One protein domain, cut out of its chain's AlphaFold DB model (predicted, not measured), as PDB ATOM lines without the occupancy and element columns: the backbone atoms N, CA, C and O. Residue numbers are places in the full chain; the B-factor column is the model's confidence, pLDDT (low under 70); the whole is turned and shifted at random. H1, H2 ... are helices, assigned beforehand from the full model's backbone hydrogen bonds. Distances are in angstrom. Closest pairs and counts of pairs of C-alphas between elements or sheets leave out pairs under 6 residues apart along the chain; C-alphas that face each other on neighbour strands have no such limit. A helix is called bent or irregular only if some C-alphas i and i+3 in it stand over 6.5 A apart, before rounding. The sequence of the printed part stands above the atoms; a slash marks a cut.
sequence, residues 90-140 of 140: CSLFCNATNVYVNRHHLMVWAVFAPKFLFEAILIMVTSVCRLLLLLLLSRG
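This is residues 90 to 140 of the 140 residues of the protein "Hypothetical protein" of Lotharella oceanica (UniProt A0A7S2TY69). The long helix H2 and the short helix H1 make a lopsided hairpin, with residues 124 to 140 sticking out beyond it. The printed part has 51 residues, with H1 then H2 and no named strand. It is all helix and extended: radius of gyration of the C-alphas 15.6 A, spans 52 by 18 by 7 A.

H2, residues 106 to 139, has a kink of 38 degrees near residue 113 and is only just irregular: C-alphas 111 and 114 are 6.8 A apart. Residues 108 to 120 alone touch H1, residues 90 to 102, opposite ways at a shallow tilt of 13 degrees; the closest C-alphas, of Leu 92 and Ala 120, are 7.0 A apart. In H1 every O i to N i+4 pair is within hydrogen-bond range, in H2 26 of 30.

Find C-alpha 106 at (28.369, -41.915, 20.128), where H2 begins its 49.2 A; H1 runs 18.2 A from C-alpha 90 at (15.212, -46.663, -0.580) to a tight link.

The farthest C-alphas, of His 105 and Gly 140, are 51.7 A apart. The pLDDT is under 70 at residues 102 to 114 and 138 to 140.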
ATOM      1  N   CYS A  90      13.811 -46.394  -0.260       84.75
ATOM      2  CA  CYS A  90      15.212 -46.663  -0.580       84.75
ATOM      3  C   CYS A  90      16.134 -45.575  -0.005       84.75
ATOM      4  O   CYS A  90      17.135 -45.885   0.639       84.75
ATOM      5  N   SER A  91      15.760 -44.298  -0.143       80.25
ATOM      6  CA  SER A  91      16.497 -43.180   0.461       80.25
ATOM      7  C   SER A  91      16.574 -43.294   1.991       80.25
ATOM      8  O   SER A  91      17.655 -43.146   2.570       80.25
ATOM      9  N   LEU A  92      15.464 -43.651   2.651       79.12
ATOM     10  CA  LEU A  92      15.442 -43.930   4.091       79.12
ATOM     11  C   LEU A  92      16.331 -45.107   4.477       79.12
ATOM     12  O   LEU A  92      17.033 -45.021   5.480       79.12
ATOM     13  N   PHE A  93      16.326 -46.187   3.699       81.81
ATOM     14  CA  PHE A  93      17.158 -47.358   3.952       81.81
ATOM     15  C   PHE A  93      18.650 -47.033   3.822       81.81
ATOM     16  O   PHE A  93      19.449 -47.412   4.682       81.81
ATOM     17  N   CYS A  94      19.028 -46.262   2.801       82.12
ATOM     18  CA  CYS A  94      20.387 -45.753   2.636       82.12
ATOM     19  C   CYS A  94      20.795 -44.864   3.818       82.12
ATOM     20  O   CYS A  94      21.876 -45.045   4.379       82.12
ATOM     21  N   ASN A  95      19.919 -43.953   4.257       74.19
ATOM     22  CA  ASN A  95      20.162 -43.117   5.435       74.19
ATOM     23  C   ASN A  95      20.262 -43.943   6.725       74.19
ATOM     24  O   ASN A  95      21.159 -43.708   7.530       74.19
ATOM     25  N   ALA A  96      19.399 -44.942   6.912       77.56
ATOM     26  CA  ALA A  96      19.426 -45.845   8.059       77.56
ATOM     27  C   ALA A  96      20.718 -46.672   8.089       77.56
ATOM     28  O   ALA A  96      21.335 -46.815   9.141       77.56
ATOM     29  N   THR A  97      21.175 -47.148   6.929       79.06
ATOM     30  CA  THR A  97      22.454 -47.858   6.782       79.06
ATOM     31  C   THR A  97      23.629 -46.931   7.090       79.06
ATOM     32  O   THR A  97      24.538 -47.307   7.825       79.06
ATOM     33  N   ASN A  98      23.589 -45.687   6.610       74.25
ATOM     34  CA  ASN A  98      24.610 -44.686   6.902       74.25
ATOM     35  C   ASN A  98      24.677 -44.357   8.408       74.25
ATOM     36  O   ASN A  98      25.759 -44.248   8.983       74.25
ATOM     37  N   VAL A  99      23.527 -44.266   9.082       71.31
ATOM     38  CA  VAL A  99      23.449 -44.117  10.546       71.31
ATOM     39  C   VAL A  99      23.966 -45.369  11.258       71.31
ATOM     40  O   VAL A  99      24.691 -45.254  12.245       71.31
ATOM     41  N   TYR A 100      23.633 -46.560  10.758       76.44
ATOM     42  CA  TYR A 100      24.098 -47.830  11.309       76.44
ATOM     43  C   TYR A 100      25.622 -47.964  11.238       76.44
ATOM     44  O   TYR A 100      26.241 -48.389  12.210       76.44
ATOM     45  N   VAL A 101      26.243 -47.554  10.132       79.25
ATOM     46  CA  VAL A 101      27.706 -47.544   9.982       79.25
ATOM     47  C   VAL A 101      28.343 -46.515  10.923       79.25
ATOM     48  O   VAL A 101      29.309 -46.826  11.617       79.25
ATOM     49  N   ASN A 102      27.760 -45.319  11.033       67.12
ATOM     50  CA  ASN A 102      28.293 -44.235  11.865       67.12
ATOM     51  C   ASN A 102      27.958 -44.348  13.366       67.12
ATOM     52  O   ASN A 102      28.375 -43.497  14.155       67.12
ATOM     53  N   ARG A 103      27.257 -45.406  13.802       68.31
ATOM     54  CA  ARG A 103      26.863 -45.617  15.211       68.31
ATOM     55  C   ARG A 103      28.043 -45.729  16.186       68.31
ATOM     56  O   ARG A 103      27.854 -45.565  17.385       68.31
ATOM     57  N   HIS A 104      29.249 -46.009  15.685       67.25
ATOM     58  CA  HIS A 104      30.460 -46.170  16.498       67.25
ATOM     59  C   HIS A 104      30.986 -44.845  17.090       67.25
ATOM     60  O   HIS A 104      31.790 -44.862  18.020       67.25
ATOM     61  N   HIS A 105      30.500 -43.695  16.605       68.44
ATOM     62  CA  HIS A 105      30.805 -42.371  17.147       68.44
ATOM     63  C   HIS A 105      29.600 -41.843  17.952       68.44
ATOM     64  O   HIS A 105      28.769 -41.091  17.446       68.44
ATOM     65  N   LEU A 106      29.497 -42.236  19.228       54.88
ATOM     66  CA  LEU A 106      28.369 -41.915  20.128       54.88
ATOM     67  C   LEU A 106      28.031 -40.409  20.225       54.88
ATOM     68  O   LEU A 106      26.859 -40.057  20.337       54.88
ATOM     69  N   MET A 107      29.020 -39.510  20.113       59.91
ATOM     70  CA  MET A 107      28.782 -38.053  20.099       59.91
ATOM     71  C   MET A 107      28.113 -37.550  18.812       59.91
ATOM     72  O   MET A 107      27.335 -36.602  18.844       59.91
ATOM     73  N   VAL A 108      28.379 -38.201  17.682       59.56
ATOM     74  CA  VAL A 108      27.776 -37.892  16.379       59.56
ATOM     75  C   VAL A 108      26.310 -38.332  16.376       59.56
ATOM     76  O   VAL A 108      25.438 -37.605  15.907       59.56
ATOM     77  N   TRP A 109      26.002 -39.471  16.994       61.28
ATOM     78  CA  TRP A 109      24.651 -40.031  16.996       61.28
ATOM     79  C   TRP A 109      23.614 -39.123  17.667       61.28
ATOM     80  O   TRP A 109      22.529 -38.941  17.123       61.28
ATOM     81  N   ALA A 110      23.957 -38.474  18.782       63.75
ATOM     82  CA  ALA A 110      23.066 -37.522  19.454       63.75
ATOM     83  C   ALA A 110      22.712 -36.302  18.575       63.75
ATOM     84  O   ALA A 110      21.622 -35.748  18.695       63.75
ATOM     85  N   VAL A 111      23.608 -35.915  17.662       67.31
ATOM     86  CA  VAL A 111      23.395 -34.804  16.722       67.31
ATOM     87  C   VAL A 111      22.577 -35.250  15.503       67.31
ATOM     88  O   VAL A 111      21.753 -34.488  14.999       67.31
ATOM     89  N   PHE A 112      22.758 -36.489  15.036       63.84
ATOM     90  CA  PHE A 112      22.079 -37.003  13.838       63.84
ATOM     91  C   PHE A 112      20.737 -37.695  14.110       63.84
ATOM     92  O   PHE A 112      19.886 -37.724  13.219       63.84
ATOM     93  N   ALA A 113      20.507 -38.209  15.321       67.25
ATOM     94  CA  ALA A 113      19.281 -38.920  15.682       67.25
ATOM     95  C   ALA A 113      18.004 -38.077  15.506       67.25
ATOM     96  O   ALA A 113      17.069 -38.587  14.887       67.25
ATOM     97  N   PRO A 114      17.938 -36.797  15.937       68.88
ATOM     98  CA  PRO A 114      16.738 -35.986  15.734       68.88
ATOM     99  C   PRO A 114      16.432 -35.818  14.247       68.88
ATOM    100  O   PRO A 114      15.298 -35.999  13.820       68.88
ATOM    101  N   LYS A 115      17.461 -35.550  13.433       70.06
ATOM    102  CA  LYS A 115      17.314 -35.342  11.989       70.06
ATOM    103  C   LYS A 115      16.785 -36.589  11.279       70.06
ATOM    104  O   LYS A 115      15.883 -36.475  10.458       70.06
ATOM    105  N   PHE A 116      17.314 -37.764  11.616       71.25
ATOM    106  CA  PHE A 116      16.840 -39.029  11.051       71.25
ATOM    107  C   PHE A 116      15.389 -39.326  11.444       71.25
ATOM    108  O   PHE A 116      14.578 -39.711  10.606       71.25
ATOM    109  N   LEU A 117      15.055 -39.118  12.717       77.81
ATOM    110  CA  LEU A 117      13.727 -39.395  13.252       77.81
ATOM    111  C   LEU A 117      12.678 -38.462  12.625       77.81
ATOM    112  O   LEU A 117      11.591 -38.906  12.263       77.81
ATOM    113  N   PHE A 118      13.040 -37.199  12.400       74.62
ATOM    114  CA  PHE A 118      12.220 -36.231  11.679       74.62
ATOM    115  C   PHE A 118      11.993 -36.603  10.210       74.62
ATOM    116  O   PHE A 118      10.848 -36.601   9.766       74.62
ATOM    117  N   GLU A 119      13.041 -36.981   9.479       75.38
ATOM    118  CA  GLU A 119      12.932 -37.473   8.095       75.38
ATOM    119  C   GLU A 119      12.017 -38.704   7.991       75.38
ATOM    120  O   GLU A 119      11.114 -38.752   7.155       75.38
ATOM    121  N   ALA A 120      12.182 -39.675   8.893       77.44
ATOM    122  CA  ALA A 120      11.355 -40.879   8.921       77.44
ATOM    123  C   ALA A 120       9.873 -40.565   9.193       77.44
ATOM    124  O   ALA A 120       8.995 -41.075   8.492       77.44
ATOM    125  N   ILE A 121       9.585 -39.700  10.175       81.56
ATOM    126  CA  ILE A 121       8.214 -39.267  10.480       81.56
ATOM    127  C   ILE A 121       7.604 -38.543   9.279       81.56
ATOM    128  O   ILE A 121       6.471 -38.830   8.902       81.56
ATOM    129  N   LEU A 122       8.342 -37.631   8.648       76.88
ATOM    130  CA  LEU A 122       7.837 -36.845   7.524       76.88
ATOM    131  C   LEU A 122       7.538 -37.699   6.297       76.88
ATOM    132  O   LEU A 122       6.510 -37.490   5.651       76.88
ATOM    133  N   ILE A 123       8.384 -38.683   5.990       76.81
ATOM    134  CA  ILE A 123       8.133 -39.613   4.886       76.81
ATOM    135  C   ILE A 123       6.926 -40.500   5.193       76.81
ATOM    136  O   ILE A 123       6.106 -40.717   4.298       76.81
ATOM    137  N   MET A 124       6.744 -40.948   6.442       79.06
ATOM    138  CA  MET A 124       5.526 -41.666   6.835       79.06
ATOM    139  C   MET A 124       4.277 -40.795   6.679       79.06
ATOM    140  O   MET A 124       3.333 -41.206   6.006       79.06
ATOM    141  N   VAL A 125       4.281 -39.579   7.230       83.25
ATOM    142  CA  VAL A 125       3.145 -38.646   7.144       83.25
ATOM    143  C   VAL A 125       2.811 -38.326   5.687       83.25
ATOM    144  O   VAL A 125       1.652 -38.405   5.285       83.25
ATOM    145  N   THR A 126       3.821 -38.038   4.865       79.56
ATOM    146  CA  THR A 126       3.632 -37.739   3.438       79.56
ATOM    147  C   THR A 126       3.085 -38.952   2.685       79.56
ATOM    148  O   THR A 126       2.203 -38.811   1.843       79.56
ATOM    149  N   SER A 127       3.551 -40.164   2.995       77.81
ATOM    150  CA  SER A 127       3.059 -41.395   2.360       77.81
ATOM    151  C   SER A 127       1.602 -41.690   2.724       77.81
ATOM    152  O   SER A 127       0.807 -41.990   1.835       77.81
ATOM    153  N   VAL A 128       1.221 -41.509   3.993       83.62
ATOM    154  CA  VAL A 128      -0.173 -41.648   4.447       83.62
ATOM    155  C   VAL A 128      -1.073 -40.594   3.798       83.62
ATOM    156  O   VAL A 128      -2.133 -40.944   3.284       83.62
ATOM    157  N   CYS A 129      -0.650 -39.326   3.747       83.06
ATOM    158  CA  CYS A 129      -1.409 -38.262   3.077       83.06
ATOM    159  C   CYS A 129      -1.633 -38.550   1.585       83.06
ATOM    160  O   CYS A 129      -2.740 -38.346   1.091       83.06
ATOM    161  N   ARG A 130      -0.615 -39.052   0.869       77.31
ATOM    162  CA  ARG A 130      -0.734 -39.434  -0.550       77.31
ATOM    163  C   ARG A 130      -1.748 -40.561  -0.756       77.31
ATOM    164  O   ARG A 130      -2.621 -40.432  -1.609       77.31
ATOM    165  N   LEU A 131      -1.667 -41.626   0.048       80.25
ATOM    166  CA  LEU A 131      -2.612 -42.746  -0.018       80.25
ATOM    167  C   LEU A 131      -4.041 -42.295   0.288       80.25
ATOM    168  O   LEU A 131      -4.966 -42.662  -0.429       80.25
ATOM    169  N   LEU A 132      -4.222 -41.466   1.318       83.94
ATOM    170  CA  LEU A 132      -5.536 -40.963   1.709       83.94
ATOM    171  C   LEU A 132      -6.154 -40.079   0.615       83.94
ATOM    172  O   LEU A 132      -7.340 -40.217   0.329       83.94
ATOM    173  N   LEU A 133      -5.360 -39.227  -0.043       79.69
ATOM    174  CA  LEU A 133      -5.822 -38.422  -1.178       79.69
ATOM    175  C   LEU A 133      -6.231 -39.275  -2.384       79.69
ATOM    176  O   LEU A 133      -7.288 -39.019  -2.957       79.69
ATOM    177  N   LEU A 134      -5.452 -40.301  -2.745       74.62
ATOM    178  CA  LEU A 134      -5.827 -41.236  -3.816       74.62
ATOM    179  C   LEU A 134      -7.104 -42.015  -3.474       74.62
ATOM    180  O   LEU A 134      -7.973 -42.206  -4.324       74.62
ATOM    181  N   LEU A 135      -7.269 -42.421  -2.213       80.81
ATOM    182  CA  LEU A 135      -8.472 -43.113  -1.749       80.81
ATOM    183  C   LEU A 135      -9.712 -42.204  -1.796       80.81
ATOM    184  O   LEU A 135     -10.802 -42.655  -2.131       80.81
ATOM    185  N   LEU A 136      -9.560 -40.916  -1.478       80.81
ATOM    186  CA  LEU A 136     -10.644 -39.943  -1.628       80.81
ATOM    187  C   LEU A 136     -10.974 -39.687  -3.104       80.81
ATOM    188  O   LEU A 136     -12.149 -39.639  -3.451       80.81
ATOM    189  N   LEU A 137      -9.959 -39.573  -3.964       73.62
ATOM    190  CA  LEU A 137     -10.140 -39.344  -5.399       73.62
ATOM    191  C   LEU A 137     -10.782 -40.548  -6.107       73.62
ATOM    192  O   LEU A 137     -11.615 -40.361  -6.979       73.62
ATOM    193  N   SER A 138     -10.433 -41.777  -5.716       69.38
ATOM    194  CA  SER A 138     -11.032 -43.003  -6.275       69.38
ATOM    195  C   SER A 138     -12.485 -43.233  -5.839       69.38
ATOM    196  O   SER A 138     -13.198 -44.017  -6.464       69.38
ATOM    197  N   ARG A 139     -12.938 -42.569  -4.767       68.38
ATOM    198  CA  ARG A 139     -14.314 -42.661  -4.255       68.38
ATOM    199  C   ARG A 139     -15.242 -41.540  -4.735       68.38
ATOM    200  O   ARG A 139     -16.450 -41.691  -4.551       68.38
ATOM    201  N   GLY A 140     -14.703 -40.439  -5.264       54.72
ATOM    202  CA  GLY A 140     -15.459 -39.273  -5.746       54.72
ATOM    203  C   GLY A 140     -15.750 -39.340  -7.237       54.72
ATOM    204  O   GLY A 140     -16.916 -39.087  -7.609       54.72
TER     205      GLY A 140